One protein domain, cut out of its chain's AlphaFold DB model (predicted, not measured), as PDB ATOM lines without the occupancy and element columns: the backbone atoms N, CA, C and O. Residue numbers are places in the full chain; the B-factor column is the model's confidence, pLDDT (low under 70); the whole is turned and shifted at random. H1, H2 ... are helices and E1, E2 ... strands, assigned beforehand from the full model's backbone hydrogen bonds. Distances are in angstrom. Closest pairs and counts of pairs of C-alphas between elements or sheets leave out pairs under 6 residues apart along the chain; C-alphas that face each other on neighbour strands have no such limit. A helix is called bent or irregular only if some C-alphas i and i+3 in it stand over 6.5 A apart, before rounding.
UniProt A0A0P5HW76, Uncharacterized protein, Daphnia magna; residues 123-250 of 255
ATOM      1  N   SER A 123     -25.781  15.580  20.160       46.56
ATOM      2  CA  SER A 123     -26.574  15.349  18.945       46.56
ATOM      3  C   SER A 123     -26.035  16.119  17.738       46.56
ATOM      4  O   SER A 123     -26.154  17.343  17.708       46.56
ATOM      5  N   ASN A 124     -25.495  15.385  16.757       55.00
ATOM      6  CA  ASN A 124     -25.266  15.749  15.352       55.00
ATOM      7  C   ASN A 124     -24.958  17.233  15.114       55.00
ATOM      8  O   ASN A 124     -25.794  17.977  14.586       55.00
ATOM      9  N   ARG A 125     -23.753  17.664  15.501       66.25
ATOM     10  CA  ARG A 125     -23.302  19.047  15.286       66.25
ATOM     11  C   ARG A 125     -23.346  19.369  13.793       66.25
ATOM     12  O   ARG A 125     -22.723  18.666  13.001       66.25
ATOM     13  N   PHE A 126     -24.081  20.423  13.438       71.12
ATOM     14  CA  PHE A 126     -24.192  20.929  12.073       71.12
ATOM     15  C   PHE A 126     -23.479  22.280  11.952       71.12
ATOM     16  O   PHE A 126     -23.634  23.143  12.823       71.12
ATOM     17  N   ALA A 127     -22.708  22.473  10.884       71.94
ATOM     18  CA  ALA A 127     -22.106  23.760  10.552       71.94
ATOM     19  C   ALA A 127     -22.376  24.156   9.099       71.94
ATOM     20  O   ALA A 127     -22.485  23.316   8.211       71.94
ATOM     21  N   THR A 128     -22.430  25.462   8.871       78.12
ATOM     22  CA  THR A 128     -22.525  26.054   7.539       78.12
ATOM     23  C   THR A 128     -21.255  26.852   7.290       78.12
ATOM     24  O   THR A 128     -20.896  27.709   8.101       78.12
ATOM     25  N   ILE A 129     -20.560  26.543   6.198       77.31
ATOM     26  CA  ILE A 129     -19.343  27.226   5.763       77.31
ATOM     27  C   ILE A 129     -19.653  27.920   4.446       77.31
ATOM     28  O   ILE A 129     -19.908  27.251   3.450       77.31
ATOM     29  N   ASN A 130     -19.597  29.248   4.463       81.50
ATOM     30  CA  ASN A 130     -19.882  30.089   3.311       81.50
ATOM     31  C   ASN A 130     -18.651  30.946   3.018       81.50
ATOM     32  O   ASN A 130     -18.192  31.661   3.909       81.50
ATOM     33  N   ILE A 131     -18.121  30.861   1.800       78.00
ATOM     34  CA  ILE A 131     -16.945  31.621   1.362       78.00
ATOM     35  C   ILE A 131     -17.309  32.394   0.096       78.00
ATOM     36  O   ILE A 131     -17.489  31.804  -0.968       78.00
ATOM     37  N   PHE A 132     -17.393  33.716   0.237       84.12
ATOM     38  CA  PHE A 132     -17.805  34.651  -0.814       84.12
ATOM     39  C   PHE A 132     -16.811  35.819  -0.906       84.12
ATOM     40  O   PHE A 132     -17.110  36.917  -0.431       84.12
ATOM     41  N   PRO A 133     -15.587  35.590  -1.407       79.81
ATOM     42  CA  PRO A 133     -14.600  36.655  -1.539       79.81
ATOM     43  C   PRO A 133     -15.008  37.709  -2.560       79.81
ATOM     44  O   PRO A 133     -15.672  37.413  -3.552       79.81
ATOM     45  N   ALA A 134     -14.512  38.931  -2.378       80.12
ATOM     46  CA  ALA A 134     -14.513  39.923  -3.450       80.12
ATOM     47  C   ALA A 134     -13.461  39.583  -4.526       80.12
ATOM     48  O   ALA A 134     -12.512  38.849  -4.264       80.12
ATOM     49  N   ALA A 135     -13.573  40.156  -5.731       79.44
ATOM     50  CA  ALA A 135     -12.697  39.835  -6.873       79.44
ATOM     51  C   ALA A 135     -11.194  40.054  -6.609       79.44
ATOM     52  O   ALA A 135     -10.351  39.363  -7.169       79.44
ATOM     53  N   ASN A 136     -10.851  40.979  -5.710       77.38
ATOM     54  CA  ASN A 136      -9.464  41.299  -5.364       77.38
ATOM     55  C   ASN A 136      -8.966  40.587  -4.093       77.38
ATOM     56  O   ASN A 136      -7.869  40.877  -3.616       77.38
ATOM     57  N   GLU A 137      -9.760  39.676  -3.527       76.69
ATOM     58  CA  GLU A 137      -9.420  38.931  -2.315       76.69
ATOM     59  C   GLU A 137      -8.968  37.508  -2.639       76.69
ATOM     60  O   GLU A 137      -9.355  36.920  -3.650       76.69
ATOM     61  N   CYS A 138      -8.149  36.933  -1.753       76.56
ATOM     62  CA  CYS A 138      -7.739  35.526  -1.811       76.56
ATOM     63  C   CYS A 138      -7.064  35.113  -3.127       76.56
ATOM     64  O   CYS A 138      -7.118  33.949  -3.536       76.56
ATOM     65  N   LEU A 139      -6.419  36.084  -3.775       81.06
ATOM     66  CA  LEU A 139      -5.663  35.894  -5.000       81.06
ATOM     67  C   LEU A 139      -4.394  35.099  -4.713       81.06
ATOM     68  O   LEU A 139      -3.597  35.489  -3.861       81.06
ATOM     69  N   VAL A 140      -4.182  34.009  -5.453       79.56
ATOM     70  CA  VAL A 140      -3.064  33.075  -5.249       79.56
ATOM     71  C   VAL A 140      -1.715  33.793  -5.230       79.56
ATOM     72  O   VAL A 140      -0.891  33.533  -4.350       79.56
ATOM     73  N   ASP A 141      -1.513  34.734  -6.150       79.94
ATOM     74  CA  ASP A 141      -0.251  35.463  -6.286       79.94
ATOM     75  C   ASP A 141      -0.001  36.451  -5.138       79.94
ATOM     76  O   ASP A 141       1.149  36.783  -4.846       79.94
ATOM     77  N   ARG A 142      -1.058  36.850  -4.421       71.50
ATOM     78  CA  ARG A 142      -0.997  37.797  -3.301       71.50
ATOM     79  C   ARG A 142      -1.109  37.146  -1.922       71.50
ATOM     80  O   ARG A 142      -0.958  37.831  -0.915       71.50
ATOM     81  N   ILE A 143      -1.259  35.818  -1.840       70.81
ATOM     82  CA  ILE A 143      -1.367  35.086  -0.558       70.81
ATOM     83  C   ILE A 143      -0.197  35.394   0.391       70.81
ATOM     84  O   ILE A 143      -0.375  35.399   1.606       70.81
ATOM     85  N   LYS A 144       1.015  35.627  -0.130       68.38
ATOM     86  CA  LYS A 144       2.187  35.922   0.714       68.38
ATOM     87  C   LYS A 144       2.100  37.271   1.427       68.38
ATOM     88  O   LYS A 144       2.720  37.418   2.476       68.38
ATOM     89  N   GLU A 145       1.389  38.225   0.843       68.25
ATOM     90  CA  GLU A 145       1.310  39.608   1.313       68.25
ATOM     91  C   GLU A 145       0.020  39.828   2.105       68.25
ATOM     92  O   GLU A 145       0.070  40.273   3.249       68.25
ATOM     93  N   ASP A 146      -1.117  39.419   1.540       65.56
ATOM     94  CA  ASP A 146      -2.444  39.657   2.121       65.56
ATOM     95  C   ASP A 146      -2.932  38.487   2.996       65.56
ATOM     96  O   ASP A 146      -3.880  38.609   3.776       65.56
ATOM     97  N   GLY A 147      -2.286  37.322   2.886       62.59
ATOM     98  CA  GLY A 147      -2.780  36.082   3.470       62.59
ATOM     99  C   GLY A 147      -4.005  35.530   2.734       62.59
ATOM    100  O   GLY A 147      -4.377  35.964   1.649       62.59
ATOM    101  N   LEU A 148      -4.641  34.523   3.337       63.25
ATOM    102  CA  LEU A 148      -5.860  33.894   2.804       63.25
ATOM    103  C   LEU A 148      -7.159  34.558   3.284       63.25
ATOM    104  O   LEU A 148      -8.231  34.151   2.848       63.25
ATOM    105  N   GLY A 149      -7.061  35.543   4.185       66.62
ATOM    106  CA  GLY A 149      -8.190  36.341   4.674       66.62
ATOM    107  C   GLY A 149      -9.465  35.519   4.956       66.62
ATOM    108  O   GLY A 149      -9.378  34.547   5.716       66.62
ATOM    109  N   PRO A 150     -10.618  35.890   4.358       69.75
ATOM    110  CA  PRO A 150     -11.912  35.226   4.550       69.75
ATOM    111  C   PRO A 150     -12.059  33.898   3.788       69.75
ATOM    112  O   PRO A 150     -13.035  33.183   3.982       69.75
ATOM    113  N   CYS A 151     -11.102  33.524   2.935       72.94
ATOM    114  CA  CYS A 151     -11.184  32.299   2.138       72.94
ATOM    115  C   CYS A 151     -10.586  31.081   2.823       72.94
ATOM    116  O   CYS A 151     -10.298  30.077   2.174       72.94
ATOM    117  N   LYS A 152     -10.376  31.150   4.135       76.81
ATOM    118  CA  LYS A 152     -10.025  29.984   4.934       76.81
ATOM    119  C   LYS A 152     -11.035  29.798   6.049       76.81
ATOM    120  O   LYS A 152     -11.290  30.716   6.818       76.81
ATOM    121  N   GLU A 153     -11.557  28.591   6.162       72.19
ATOM    122  CA  GLU A 153     -12.518  28.235   7.198       72.19
ATOM    123  C   GLU A 153     -12.223  26.844   7.745       72.19
ATOM    124  O   GLU A 153     -11.647  25.990   7.067       72.19
ATOM    125  N   ALA A 154     -12.607  26.601   8.994       74.44
ATOM    126  CA  ALA A 154     -12.465  25.282   9.589       74.44
ATOM    127  C   ALA A 154     -13.627  24.942  10.517       74.44
ATOM    128  O   ALA A 154     -14.145  25.797  11.238       74.44
ATOM    129  N   SER A 155     -14.007  23.664  10.538       71.88
ATOM    130  CA  SER A 155     -15.050  23.159  11.421       71.88
ATOM    131  C   SER A 155     -14.683  21.832  12.079       71.88
ATOM    132  O   SER A 155     -13.932  21.021  11.536       71.88
ATOM    133  N   GLN A 156     -15.247  21.635  13.270       71.06
ATOM    134  CA  GLN A 156     -15.261  20.370  14.014       71.06
ATOM    135  C   GLN A 156     -16.655  19.728  14.065       71.06
ATOM    136  O   GLN A 156     -16.884  18.777  14.813       71.06
ATOM    137  N   ALA A 157     -17.619  20.276  13.320       67.94
ATOM    138  CA  ALA A 157     -18.963  19.732  13.276       67.94
ATOM    139  C   ALA A 157     -18.982  18.391  12.528       67.94
ATOM    140  O   ALA A 157     -18.297  18.198  11.519       67.94
ATOM    141  N   GLU A 158     -19.796  17.461  13.022       73.88
ATOM    142  CA  GLU A 158     -19.921  16.122  12.447       73.88
ATOM    143  C   GLU A 158     -20.504  16.177  11.043       73.88
ATOM    144  O   GLU A 158     -20.109  15.395  10.190       73.88
ATOM    145  N   GLN A 159     -21.391  17.123  10.774       79.44
ATOM    146  CA  GLN A 159     -22.001  17.307   9.468       79.44
ATOM    147  C   GLN A 159     -22.134  18.787   9.134       79.44
ATOM    148  O   GLN A 159     -22.046  19.651  10.008       79.44
ATOM    149  N   GLY A 160     -22.375  19.086   7.866       79.12
ATOM    150  CA  GLY A 160     -22.592  20.460   7.455       79.12
ATOM    151  C   GLY A 160     -22.647  20.663   5.956       79.12
ATOM    152  O   GLY A 160     -22.554  19.713   5.173       79.12
ATOM    153  N   THR A 161     -22.803  21.923   5.571       84.88
ATOM    154  CA  THR A 161     -22.850  22.373   4.179       84.88
ATOM    155  C   THR A 161     -21.763  23.396   3.902       84.88
ATOM    156  O   THR A 161     -21.444  24.229   4.750       84.88
ATOM    157  N   ILE A 162     -21.206  23.311   2.702       85.81
ATOM    158  CA  ILE A 162     -20.174  24.183   2.164       85.81
ATOM    159  C   ILE A 162     -20.752  24.860   0.931       85.81
ATOM    160  O   ILE A 162     -21.201  24.175   0.010       85.81
ATOM    161  N   GLU A 163     -20.694  26.180   0.908       88.12
ATOM    162  CA  GLU A 163     -21.030  27.003  -0.242       88.12
ATOM    163  C   GLU A 163     -19.862  27.946  -0.527       88.12
ATOM    164  O   GLU A 163     -19.385  28.662   0.356       88.12
ATOM    165  N   ILE A 164     -19.356  27.895  -1.755       87.00
ATOM    166  CA  ILE A 164     -18.275  28.757  -2.225       87.00
ATOM    167  C   ILE A 164     -18.746  29.408  -3.515       87.00
ATOM    168  O   ILE A 164     -19.187  28.708  -4.427       87.00
ATOM    169  N   GLU A 165     -18.614  30.725  -3.595       89.00
ATOM    170  CA  GLU A 165     -18.894  31.494  -4.804       89.00
ATOM    171  C   GLU A 165     -17.720  32.431  -5.066       89.00
ATOM    172  O   GLU A 165     -17.391  33.281  -4.238       89.00
ATOM    173  N   PHE A 166     -17.067  32.242  -6.207       87.38
ATOM    174  CA  PHE A 166     -16.035  33.138  -6.699       87.38
ATOM    175  C   PHE A 166     -16.655  34.109  -7.702       87.38
ATOM    176  O   PHE A 166     -17.289  33.661  -8.665       87.38
ATOM    177  N   PRO A 167     -16.475  35.425  -7.513       85.56
ATOM    178  CA  PRO A 167     -16.906  36.401  -8.496       85.56
ATOM    179  C   PRO A 167     -16.077  36.286  -9.779       85.56
ATOM    180  O   PRO A 167     -14.990  35.705  -9.807       85.56
ATOM    181  N   ALA A 168     -16.584  36.899 -10.842       84.88
ATOM    182  CA  ALA A 168     -15.787  37.190 -12.023       84.88
ATOM    183  C   ALA A 168     -14.557  38.030 -11.643       84.88
ATOM    184  O   ALA A 168     -14.671  39.010 -10.901       84.88
ATOM    185  N   LEU A 169     -13.389  37.638 -12.153       82.00
ATOM    186  CA  LEU A 169     -12.133  38.346 -11.915       82.00
ATOM    187  C   LEU A 169     -11.869  39.385 -13.002       82.00
ATOM    188  O   LEU A 169     -12.046  39.114 -14.189       82.00
ATOM    189  N   ASP A 170     -11.371  40.551 -12.586       77.69
ATOM    190  CA  ASP A 170     -11.038  41.656 -13.491       77.69
ATOM    191  C   ASP A 170      -9.900  41.282 -14.460       77.69
ATOM    192  O   ASP A 170      -9.885  41.729 -15.609       77.69
ATOM    193  N   ASN A 171      -8.965  40.422 -14.029       77.44
ATOM    194  CA  ASN A 171      -7.892  39.908 -14.876       77.44
ATOM    195  C   ASN A 171      -8.018  38.397 -15.082       77.44
ATOM    196  O   ASN A 171      -8.026  37.615 -14.138       77.44
ATOM    197  N   ALA A 172      -7.964  37.962 -16.342       74.56
ATOM    198  CA  ALA A 172      -8.023  36.543 -16.703       74.56
ATOM    199  C   ALA A 172      -6.817  35.705 -16.215       74.56
ATOM    200  O   ALA A 172      -6.854  34.477 -16.276       74.56
ATOM    201  N   ALA A 173      -5.731  36.354 -15.781       78.25
ATOM    202  CA  ALA A 173      -4.568  35.685 -15.201       78.25
ATOM    203  C   ALA A 173      -4.727  35.411 -13.697       78.25
ATOM    204  O   ALA A 173      -4.044  34.529 -13.170       78.25
ATOM    205  N   ASP A 174      -5.622  36.142 -13.031       82.19
ATOM    206  CA  ASP A 174      -5.822  36.042 -11.595       82.19
ATOM    207  C   ASP A 174      -6.527  34.729 -11.242       82.19
ATOM    208  O   ASP A 174      -7.309  34.162 -12.012       82.19
ATOM    209  N   ARG A 175      -6.212  34.203 -10.057       84.69
ATOM    210  CA  ARG A 175      -6.792  32.964  -9.534       84.69
ATOM    211  C   ARG A 175      -7.133  33.144  -8.074       84.69
ATOM    212  O   ARG A 175      -6.284  33.616  -7.319       84.69
ATOM    213  N   GLN A 176      -8.317  32.702  -7.671       85.12
ATOM    214  CA  GLN A 176      -8.739  32.722  -6.273       85.12
ATOM    215  C   GLN A 176      -8.631  31.347  -5.635       85.12
ATOM    216  O   GLN A 176      -8.766  30.320  -6.303       85.12
ATOM    217  N   LEU A 177      -8.379  31.340  -4.327       85.38
ATOM    218  CA  LEU A 177      -8.229  30.125  -3.542       85.38
ATOM    219  C   LEU A 177      -9.082  30.178  -2.278       85.38
ATOM    220  O   LEU A 177      -8.957  31.104  -1.482       85.38
ATOM    221  N   ALA A 178      -9.865  29.126  -2.056       83.31
ATOM    222  CA  ALA A 178     -10.536  28.846  -0.797       83.31
ATOM    223  C   ALA A 178     -10.003  27.549  -0.174       83.31
ATOM    224  O   ALA A 178      -9.751  26.565  -0.870       83.31
ATOM    225  N   ILE A 179      -9.819  27.542   1.145       82.44
ATOM    226  CA  ILE A 179      -9.312  26.398   1.906       82.44
ATOM    227  C   ILE A 179     -10.254  26.106   3.066       82.44
ATOM    228  O   ILE A 179     -10.494  26.954   3.919       82.44
ATOM    229  N   ILE A 180     -10.745  24.876   3.138       82.38
ATOM    230  CA  ILE A 180     -11.637  24.426   4.199       82.38
ATOM    231  C   ILE A 180     -11.021  23.231   4.913       82.38
ATOM    232  O   ILE A 180     -10.657  22.237   4.285       82.38
ATOM    233  N   GLY A 181     -10.926  23.316   6.236       78.69
ATOM    234  CA  GLY A 181     -10.507  22.214   7.096       78.69
ATOM    235  C   GLY A 181     -11.674  21.647   7.896       78.69
ATOM    236  O   GLY A 181     -12.173  22.294   8.809       78.69
ATOM    237  N   ILE A 182     -12.081  20.412   7.621       75.00
ATOM    238  CA  ILE A 182     -12.970  19.657   8.506       75.00
ATOM    239  C   ILE A 182     -12.099  18.738   9.357       75.00
ATOM    240  O   ILE A 182     -11.458  17.814   8.854       75.00
ATOM    241  N   THR A 183     -12.066  18.996  10.657       69.44
ATOM    242  CA  THR A 183     -11.362  18.143  11.616       69.44
ATOM    243  C   THR A 183     -12.380  17.319  12.379       69.44
ATOM    244  O   THR A 183     -13.370  17.845  12.872       69.44
ATOM    245  N   ALA A 184     -12.167  16.012  12.451       61.34
ATOM    246  CA  ALA A 184     -13.045  15.137  13.205       61.34
ATOM    247  C   ALA A 184     -12.484  14.884  14.611       61.34
ATOM    248  O   ALA A 184     -11.285  15.020  14.855       61.34
ATOM    249  N   ASP A 185     -13.362  14.479  15.527       57.91
ATOM    250  CA  ASP A 185     -13.048  14.302  16.952       57.91
ATOM    251  C   ASP A 185     -11.970  13.226  17.210       57.91
ATOM    252  O   ASP A 185     -11.246  13.263  18.201       57.91
ATOM    253  N   SER A 186     -11.802  12.271  16.286       59.16
ATOM    254  CA  SER A 186     -10.765  11.234  16.379       59.16
ATOM    255  C   SER A 186     -10.125  10.922  15.032       59.16
ATOM    256  O   SER A 186     -10.709  10.227  14.202       59.16
ATOM    257  N   GLN A 187      -8.874  11.336  14.835       59.97
ATOM    258  CA  GLN A 187      -8.156  11.184  13.559       59.97
ATOM    259  C   GLN A 187      -7.995   9.729  13.075       59.97
ATOM    260  O   GLN A 187      -7.837   9.487  11.884       59.97
ATOM    261  N   ARG A 188      -8.020   8.740  13.978       59.50
ATOM    262  CA  ARG A 188      -7.815   7.322  13.620       59.50
ATOM    263  C   ARG A 188      -9.105   6.566  13.332       59.50
ATOM    264  O   ARG A 188      -9.083   5.563  12.625       59.50
ATOM    265  N   HIS A 189     -10.214   7.025  13.898       66.12
ATOM    266  CA  HIS A 189     -11.471   6.278  13.913       66.12
ATOM    267  C   HIS A 189     -12.618   7.048  13.284       66.12
ATOM    268  O   HIS A 189     -13.763   6.642  13.434       66.12
ATOM    269  N   THR A 190     -12.341   8.151  12.600       70.94
ATOM    270  CA  THR A 190     -13.360   8.926  11.898       70.94
ATOM    271  C   THR A 190     -13.036   8.993  10.421       70.94
ATOM    272  O   THR A 190     -11.877   9.024  10.002       70.94
ATOM    273  N   ARG A 191     -14.092   8.979   9.620       80.81
ATOM    274  CA  ARG A 191     -14.032   9.243   8.193       80.81
ATOM    275  C   ARG A 191     -14.950  10.404   7.885       80.81
ATOM    276  O   ARG A 191     -16.052  10.460   8.424       80.81
ATOM    277  N   VAL A 192     -14.496  11.298   7.020       82.19
ATOM    278  CA  VAL A 192     -15.275  12.438   6.544       82.19
ATOM    279  C   VAL A 192     -15.655  12.164   5.098       82.19
ATOM    280  O   VAL A 192     -14.789  12.026   4.236       82.19
ATOM    281  N   LYS A 193     -16.954  12.045   4.830       89.12
ATOM    282  CA  LYS A 193     -17.502  11.873   3.485       89.12
ATOM    283  C   LYS A 193     -17.949  13.228   2.952       89.12
ATOM    284  O   LYS A 193     -18.868  13.816   3.510       89.12
ATOM    285  N   LEU A 194     -17.325  13.683   1.872       90.06
ATOM    286  CA  LEU A 194     -17.677  14.881   1.117       90.06
ATOM    287  C   LEU A 194     -18.592  14.508  -0.055       90.06
ATOM    288  O   LEU A 194     -18.296  13.585  -0.817       90.06
ATOM    289  N   ILE A 195     -19.694  15.233  -0.211       91.25
ATOM    290  CA  ILE A 195     -20.689  15.054  -1.271       91.25
ATOM    291  C   ILE A 195     -20.915  16.417  -1.915       91.25
ATOM    292  O   ILE A 195     -21.414  17.313  -1.240       91.25
ATOM    293  N   CYS A 196     -20.581  16.582  -3.192       91.31
ATOM    294  CA  CYS A 196     -20.832  17.828  -3.913       91.31
ATOM    295  C   CYS A 196     -22.009  17.651  -4.866       91.31
ATOM    296  O   CYS A 196     -22.159  16.605  -5.492       91.31
ATOM    297  N   THR A 197     -22.873  18.658  -4.938       90.69
ATOM    298  CA  THR A 197     -24.118  18.604  -5.720       90.69
ATOM    299  C   THR A 197     -24.163  19.645  -6.822       90.69
ATOM    300  O   THR A 197     -24.906  19.472  -7.782       90.69
ATOM    301  N   GLU A 198     -23.385  20.715  -6.693       90.25
ATOM    302  CA  GLU A 198     -23.355  21.814  -7.651       90.25
ATOM    303  C   GLU A 198     -21.907  22.219  -7.903       90.25
ATOM    304  O   GLU A 198     -21.135  22.379  -6.957       90.25
ATOM    305  N   LEU A 199     -21.561  22.350  -9.181       91.31
ATOM    306  CA  LEU A 199     -20.284  22.850  -9.669       91.31
ATOM    307  C   LEU A 199     -20.579  23.665 -10.928       91.31
ATOM    308  O   LEU A 199     -21.067  23.109 -11.915       91.31
ATOM    309  N   VAL A 200     -20.311  24.965 -10.880       89.44
ATOM    310  CA  VAL A 200     -20.546  25.902 -11.983       89.44
ATOM    311  C   VAL A 200     -19.268  26.683 -12.260       89.44
ATOM    312  O   VAL A 200     -18.595  27.129 -11.332       89.44
ATOM    313  N   GLY A 201     -18.966  26.879 -13.543       85.19
ATOM    314  CA  GLY A 201     -17.776  27.596 -13.992       85.19
ATOM    315  C   GLY A 201     -16.496  26.763 -13.909       85.19
ATOM    316  O   GLY A 201     -16.516  25.565 -13.618       85.19
ATOM    317  N   ASP A 202     -15.370  27.418 -14.176       84.50
ATOM    318  CA  ASP A 202     -14.039  26.807 -14.176       84.50
ATOM    319  C   ASP A 202     -13.463  26.769 -12.750       84.50
ATOM    320  O   ASP A 202     -12.570  27.531 -12.363       84.50
ATOM    321  N   ILE A 203     -14.009  25.855 -11.946       87.69
ATOM    322  CA  ILE A 203     -13.540  25.558 -10.592       87.69
ATOM    323  C   ILE A 203     -12.849  24.200 -10.561       87.69
ATOM    324  O   ILE A 203     -13.377  23.192 -11.030       87.69
ATOM    325  N   LYS A 204     -11.687  24.162  -9.909       88.25
ATOM    326  CA  LYS A 204     -10.982  22.931  -9.551       88.25
ATOM    327  C   LYS A 204     -10.945  22.774  -8.050       88.25
ATOM    328  O   LYS A 204     -10.664  23.731  -7.335       88.25
ATOM    329  N   PHE A 205     -11.180  21.568  -7.559       89.12
ATOM    330  CA  PHE A 205     -11.155  21.305  -6.130       89.12
ATOM    331  C   PHE A 205     -10.433  20.005  -5.811       89.12
ATOM    332  O   PHE A 205     -10.490  19.017  -6.542       89.12
ATOM    333  N   TYR A 206      -9.706  20.042  -4.704       87.19
ATOM    334  CA  TYR A 206      -8.754  19.030  -4.288       87.19
ATOM    335  C   TYR A 206      -9.038  18.664  -2.846       87.19
ATOM    336  O   TYR A 206      -9.317  19.533  -2.017       87.19
ATOM    337  N   THR A 207      -8.915  17.383  -2.535       85.88
ATOM    338  CA  THR A 207      -8.802  16.918  -1.158       85.88
ATOM    339  C   THR A 207      -7.367  16.518  -0.866       85.88
ATOM    340  O   THR A 207      -6.498  16.564  -1.742       85.88
ATOM    341  N   GLN A 208      -7.085  16.084   0.360       78.06
ATOM    342  CA  GLN A 208      -5.733  15.657   0.689       78.06
ATOM    343  C   GLN A 208      -5.260  14.404  -0.058       78.06
ATOM    344  O   GLN A 208      -4.066  14.126  -0.075       78.06
ATOM    345  N   THR A 209      -6.178  13.646  -0.663       77.69
ATOM    346  CA  THR A 209      -5.851  12.461  -1.466       77.69
ATOM    347  C   THR A 209      -5.804  12.749  -2.967       77.69
ATOM    348  O   THR A 209      -5.602  11.819  -3.748       77.69
ATOM    349  N   GLY A 210      -5.995  14.002  -3.392       80.06
ATOM    350  CA  GLY A 210      -5.855  14.424  -4.786       80.06
ATOM    351  C   GLY A 210      -7.019  15.260  -5.314       80.06
ATOM    352  O   GLY A 210      -7.915  15.665  -4.578       80.06
ATOM    353  N   GLU A 211      -6.980  15.535  -6.615       87.50
ATOM    354  CA  GLU A 211      -8.024  16.273  -7.334       87.50
ATOM    355  C   GLU A 211      -9.332  15.474  -7.398       87.50
ATOM    356  O   GLU A 211      -9.322  14.249  -7.553       87.50
ATOM    357  N   ILE A 212     -10.461  16.177  -7.290       87.25
ATOM    358  CA  ILE A 212     -11.777  15.620  -7.584       87.25
ATOM    359  C   ILE A 212     -12.167  16.070  -8.993       87.25
ATOM    360  O   ILE A 212     -12.396  17.253  -9.240       87.25
ATOM    361  N   ASP A 213     -12.262  15.106  -9.908       85.88
ATOM    362  CA  ASP A 213     -12.654  15.339 -11.300       85.88
ATOM    363  C   ASP A 213     -14.173  15.569 -11.408       85.88
ATOM    364  O   ASP A 213     -14.974  14.659 -11.650       85.88
ATOM    365  N   GLY A 214     -14.583  16.802 -11.105       85.25
ATOM    366  CA  GLY A 214     -15.969  17.258 -11.152       85.25
ATOM    367  C   GLY A 214     -16.909  16.548 -10.169       85.25
ATOM    368  O   GLY A 214     -16.502  15.908  -9.199       85.25
ATOM    369  N   LEU A 215     -18.219  16.648 -10.415       88.94
ATOM    370  CA  LEU A 215     -19.230  16.036  -9.539       88.94
ATOM    371  C   LEU A 215     -19.168  14.497  -9.537       88.94
ATOM    372  O   LEU A 215     -19.481  13.879  -8.519       88.94
ATOM    373  N   GLY A 216     -18.712  13.880 -10.637       85.62
ATOM    374  CA  GLY A 216     -18.560  12.424 -10.766       85.62
ATOM    375  C   GLY A 216     -17.500  11.820  -9.838       85.62
ATOM    376  O   GLY A 216     -17.576  10.637  -9.512       85.62
ATOM    377  N   GLY A 217     -16.556  12.634  -9.354       82.19
ATOM    378  CA  GLY A 217     -15.585  12.243  -8.332       82.19
ATOM    379  C   GLY A 217     -16.140  12.234  -6.900       82.19
ATOM    380  O   GLY A 217     -15.402  11.912  -5.964       82.19
ATOM    381  N   THR A 218     -17.420  12.577  -6.705       86.19
ATOM    382  CA  THR A 218     -18.091  12.554  -5.400       86.19
ATOM    383  C   THR A 218     -19.135  11.425  -5.319       86.19
ATOM    384  O   THR A 218     -19.782  11.114  -6.318       86.19
ATOM    385  N   PRO A 219     -19.325  10.775  -4.153       89.81
ATOM    386  CA  PRO A 219     -18.755  11.114  -2.850       89.81
ATOM    387  C   PRO A 219     -17.271  10.749  -2.689       89.81
ATOM    388  O   PRO A 219     -16.858   9.638  -3.013       89.81
ATOM    389  N   ARG A 220     -16.493  11.653  -2.083       85.25
ATOM    390  CA  ARG A 220     -15.094  11.418  -1.683       85.25
ATOM    391  C   ARG A 220     -15.045  11.147  -0.186       85.25
ATOM    392  O   ARG A 220     -15.752  11.800   0.572       85.25
ATOM    393  N   THR A 221     -14.249  10.179   0.258       87.19
ATOM    394  CA  THR A 221     -14.109   9.872   1.690       87.19
ATOM    395  C   THR A 221     -12.662  10.004   2.116       87.19
ATOM    396  O   THR A 221     -11.788   9.392   1.510       87.19
ATOM    397  N   GLU A 222     -12.446  10.760   3.182       81.56
ATOM    398  CA  GLU A 222     -11.143  11.019   3.774       81.56
ATOM    399  C   GLU A 222     -11.047  10.452   5.189       81.56
ATOM    400  O   GLU A 222     -12.053  10.319   5.891       81.56
ATOM    401  N   VAL A 223      -9.836  10.093   5.615       78.19
ATOM    402  CA  VAL A 223      -9.590   9.492   6.934       78.19
ATOM    403  C   VAL A 223      -9.060  10.545   7.902       78.19
ATOM    404  O   VAL A 223      -8.052  11.198   7.642       78.19
ATOM    405  N   GLY A 224      -9.733  10.684   9.045       70.12
ATOM    406  CA  GLY A 224      -9.320  11.502  10.184       70.12
ATOM    407  C   GLY A 224      -9.581  13.003  10.069       70.12
ATOM    408  O   GLY A 224     -10.011  13.626  11.036       70.12
ATOM    409  N   TYR A 225      -9.337  13.587   8.904       76.75
ATOM    410  CA  TYR A 225      -9.679  14.973   8.588       76.75
ATOM    411  C   TYR A 225     -10.063  15.072   7.114       76.75
ATOM    412  O   TYR A 225      -9.897  14.115   6.368       76.75
ATOM    413  N   LEU A 226     -10.592  16.207   6.686       80.19
ATOM    414  CA  LEU A 226     -10.776  16.557   5.282       80.19
ATOM    415  C   LEU A 226     -10.210  17.961   5.096       80.19
ATOM    416  O   LEU A 226     -10.643  18.897   5.764       80.19
ATOM    417  N   GLN A 227      -9.246  18.098   4.196       83.75
ATOM    418  CA  GLN A 227      -8.773  19.395   3.738       83.75
ATOM    419  C   GLN A 227      -9.260  19.587   2.310       83.75
ATOM    420  O   GLN A 227      -8.775  18.915   1.408       83.75
ATOM    421  N   LEU A 228     -10.214  20.489   2.118       86.00
ATOM    422  CA  LEU A 228     -10.732  20.854   0.811       86.00
ATOM    423  C   LEU A 228     -10.046  22.142   0.352       86.00
ATOM    424  O   LEU A 228     -10.094  23.158   1.040       86.00
ATOM    425  N   VAL A 229      -9.407  22.099  -0.808       87.62
ATOM    426  CA  VAL A 229      -8.797  23.261  -1.459       87.62
ATOM    427  C   VAL A 229      -9.541  23.497  -2.758       87.62
ATOM    428  O   VAL A 229      -9.592  22.606  -3.599       87.62
ATOM    429  N   VAL A 230     -10.119  24.678  -2.928       89.62
ATOM    430  CA  VAL A 230     -10.939  25.037  -4.086       89.62
ATOM    431  C   VAL A 230     -10.299  26.229  -4.770       89.62
ATOM    432  O   VAL A 230     -10.090  27.267  -4.150       89.62
ATOM    433  N   ALA A 231      -9.961  26.067  -6.041       87.38
ATOM    434  CA  ALA A 231      -9.375  27.092  -6.879       87.38
ATOM    435  C   ALA A 231     -10.370  27.479  -7.973       87.38
ATOM    436  O   ALA A 231     -10.789  26.629  -8.760       87.38
ATOM    437  N   GLY A 232     -10.736  28.756  -8.008       85.38
ATOM    438  CA  GLY A 232     -11.533  29.339  -9.081       85.38
ATOM    439  C   GLY A 232     -10.632  30.038 -10.086       85.38
ATOM    440  O   GLY A 232      -9.719  30.778  -9.706       85.38
ATOM    441  N   THR A 233     -10.880  29.800 -11.371       74.19
ATOM    442  CA  THR A 233     -10.234  30.535 -12.457       74.19
ATOM    443  C   THR A 233     -11.289  30.927 -13.466       74.19
ATOM    444  O   THR A 233     -11.632  30.104 -14.299       74.19
ATOM    445  N   SER A 234     -11.816  32.142 -13.453       63.47
ATOM    446  CA  SER A 234     -12.652  32.549 -14.584       63.47
ATOM    447  C   SER A 234     -12.927  34.040 -14.601       63.47
ATOM    448  O   SER A 234     -13.223  34.671 -13.588       63.47
ATOM    449  N   ALA A 235     -12.917  34.570 -15.822       63.28
ATOM    450  CA  ALA A 235     -13.513  35.856 -16.162       63.28
ATOM    451  C   ALA A 235     -15.039  35.888 -15.907       63.28
ATOM    452  O   ALA A 235     -15.618  36.965 -15.875       63.28
ATOM    453  N   ASP A 236     -15.673  34.726 -15.700       72.88
ATOM    454  CA  ASP A 236     -17.129  34.559 -15.566       72.88
ATOM    455  C   ASP A 236     -17.586  34.135 -14.151       72.88
ATOM    456  O   ASP A 236     -18.782  33.970 -13.912       72.88
ATOM    457  N   GLY A 237     -16.657  33.957 -13.202       81.31
ATOM    458  CA  GLY A 237     -16.945  33.459 -11.850       81.31
ATOM    459  C   GLY A 237     -17.241  31.954 -11.787       81.31
ATOM    460  O   GLY A 237     -17.144  31.227 -12.784       81.31
ATOM    461  N   GLY A 238     -17.564  31.459 -10.594       88.31
ATOM    462  CA  GLY A 238     -17.919  30.055 -10.391       88.31
ATOM    463  C   GLY A 238     -18.497  29.769  -9.010       88.31
ATOM    464  O   GLY A 238     -18.250  30.509  -8.060       88.31
ATOM    465  N   SER A 239     -19.224  28.660  -8.878       89.62
ATOM    466  CA  SER A 239     -19.785  28.212  -7.600       89.62
ATOM    467  C   SER A 239     -19.562  26.722  -7.336       89.62
ATOM    468  O   SER A 239     -19.535  25.891  -8.249       89.62
ATOM    469  N   LEU A 240     -19.409  26.370  -6.058       92.00
ATOM    470  CA  LEU A 240     -19.327  24.995  -5.573       92.00
ATOM    471  C   LEU A 240     -20.231  24.830  -4.350       92.00
ATOM    472  O   LEU A 240     -20.080  25.550  -3.361       92.00
ATOM    473  N   LYS A 241     -21.115  23.825  -4.383       92.44
ATOM    474  CA  LYS A 241     -21.890  23.404  -3.206       92.44
ATOM    475  C   LYS A 241     -21.602  21.966  -2.845       92.44
ATOM    476  O   LYS A 241     -21.789  21.049  -3.652       92.44
ATOM    477  N   CYS A 242     -21.209  21.774  -1.594       90.88
ATOM    478  CA  CYS A 242     -20.964  20.465  -1.025       90.88
ATOM    479  C   CYS A 242     -21.593  20.323   0.359       90.88
ATOM    480  O   CYS A 242     -21.998  21.278   1.010       90.88
ATOM    481  N   SER A 243     -21.652  19.091   0.831       90.62
ATOM    482  CA  SER A 243     -21.998  18.733   2.195       90.62
ATOM    483  C   SER A 243     -21.001  17.707   2.702       90.62
ATOM    484  O   SER A 243     -20.432  16.944   1.915       90.62
ATOM    485  N   TRP A 244     -20.767  17.693   4.009       87.44
ATOM    486  CA  TRP A 244     -19.958  16.657   4.631       87.44
ATOM    487  C   TRP A 244     -20.731  15.939   5.722       87.44
ATOM    488  O   TRP A 244     -21.606  16.508   6.376       87.44
ATOM    489  N   VAL A 245     -20.365  14.676   5.918       86.31
ATOM    490  CA  VAL A 245     -20.796  13.870   7.055       86.31
ATOM    491  C   VAL A 245     -19.601  13.080   7.567       86.31
ATOM    492  O   VAL A 245     -18.943  12.352   6.822       86.31
ATOM    493  N   SER A 246     -19.335  13.223   8.853       82.38
ATOM    494  CA  SER A 246     -18.300  12.530   9.602       82.38
ATOM    495  C   SER A 246     -18.933  11.357  10.327       82.38
ATOM    496  O   SER A 246     -19.985  11.492  10.946       82.38
ATOM    497  N   TYR A 247     -18.304  10.192  10.256       77.81
ATOM    498  CA  TYR A 247     -18.793   8.996  10.929       77.81
ATOM    499  C   TYR A 247     -17.641   8.197  11.514       77.81
ATOM    500  O   TYR A 247     -16.525   8.185  10.984       77.81
ATOM    501  N   HIS A 248     -17.919   7.506  12.617       76.69
ATOM    502  CA  HIS A 248     -16.944   6.614  13.216       76.69
ATOM    503  C   HIS A 248     -16.791   5.347  12.376       76.69
ATOM    504  O   HIS A 248     -17.764   4.672  12.044       76.69
ATOM    505  N   HIS A 249     -15.548   5.012  12.053       66.44
ATOM    506  CA  HIS A 249     -15.179   3.772  11.400       66.44
ATOM    507  C   HIS A 249     -14.302   2.955  12.345       66.44
ATOM    508  O   HIS A 249     -13.090   3.162  12.448       66.44
ATOM    509  N   TYR A 250     -14.923   1.996  13.025       63.41
ATOM    510  CA  TYR A 250     -14.207   0.983  13.783       63.41
ATOM    511  C   TYR A 250     -13.794  -0.125  12.814       63.41
ATOM    512  O   TYR A 250     -14.603  -0.974  12.447       63.41
TER     513      TYR A 250
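This is residues 123 to 250 of the 255 residues of an uncharacterized protein of Daphnia magna (UniProt A0A0P5HW76). Two five-stranded sheets lie face to face as a sandwich, their strands running nearly in line along the long axis, and a short irregular helix, H1, only grazes one sheet at one end. A long hairpin wound over both sheets makes a jelly roll of four nested antiparallel pairs: E3 with E10, E4 with E9, E5 with E8, E6 with E7. The printed part has 128 residues, mostly strand by class, in the order E1 H1 E2 E3 E4 E5 E6 E7 E8 E9 E10. Both sheets are mixed, ordered E1 E3 E10 E5 E8 and E2 E4 E9 E6 E7. The whole is compact, with a radius of gyration of the C-alphas of 14.6 A, and elongated, spanning 49 by 31 by 24 A.

In the first, twisted sheet, E3, residues 159 to 166, is antiparallel to E10, residues 238 to 248, with N 162 and O 242 2.8 A apart. Edge strand E1, residues 126 to 131, is parallel to E3, with N 129 and O 161 at 2.9 A. E5, residues 190 to 200, bends by 54 degrees at residue 197 and is antiparallel to E10, with N 243 and O 195 at 2.7 A. Edge strand E8, residues 220 to 223, is antiparallel to E5, with N 194 and O 220 at 2.8 A. In the second sheet, E4, residues 176 to 183, is antiparallel to E9, residues 225 to 232, with N 180 and O 228 at 2.8 A. Edge strand E2, residues 152 to 155, is parallel to E4, with N 155 and O 181 at 2.9 A. E6, residues 203 to 207, is antiparallel to E9, with N 206 and O 229 at 2.8 A, and forms a hairpin with edge strand E7, residues 210 to 212, with N 207 and O 210 at 2.9 A. The parts of the sheets that face each other are 9.0 A centre to centre; the closest C-alphas of E5 and E9 are those of Val 192 and Leu 226, 6.2 A. H1, residues 140 to 146, only grazes the second sheet, with residues 140 to 143; 1 of its 3 O i to N i+4 pairs and 2 of its 4 O i to N i+3 pairs are within hydrogen-bond range, and C-alphas 141 and 144 are 7.4 A apart.

E10 is 33.3 A long, E5 30.2 A, E3 23.4 A, E4 23.2 A and E9 22.8 A. E1 begins at C-alpha 126 (-24.192, 20.929, 12.073), and E10 ends at C-alpha 248 (-16.944, 6.614, 13.216).

The C-alphas farthest apart, Asp 170 and Tyr 250, are 49.1 A apart. The printed part has no cut and no long link. Its mean pLDDT is 79.1, with residues 144 to 150 and 183 to 189 among those under 70.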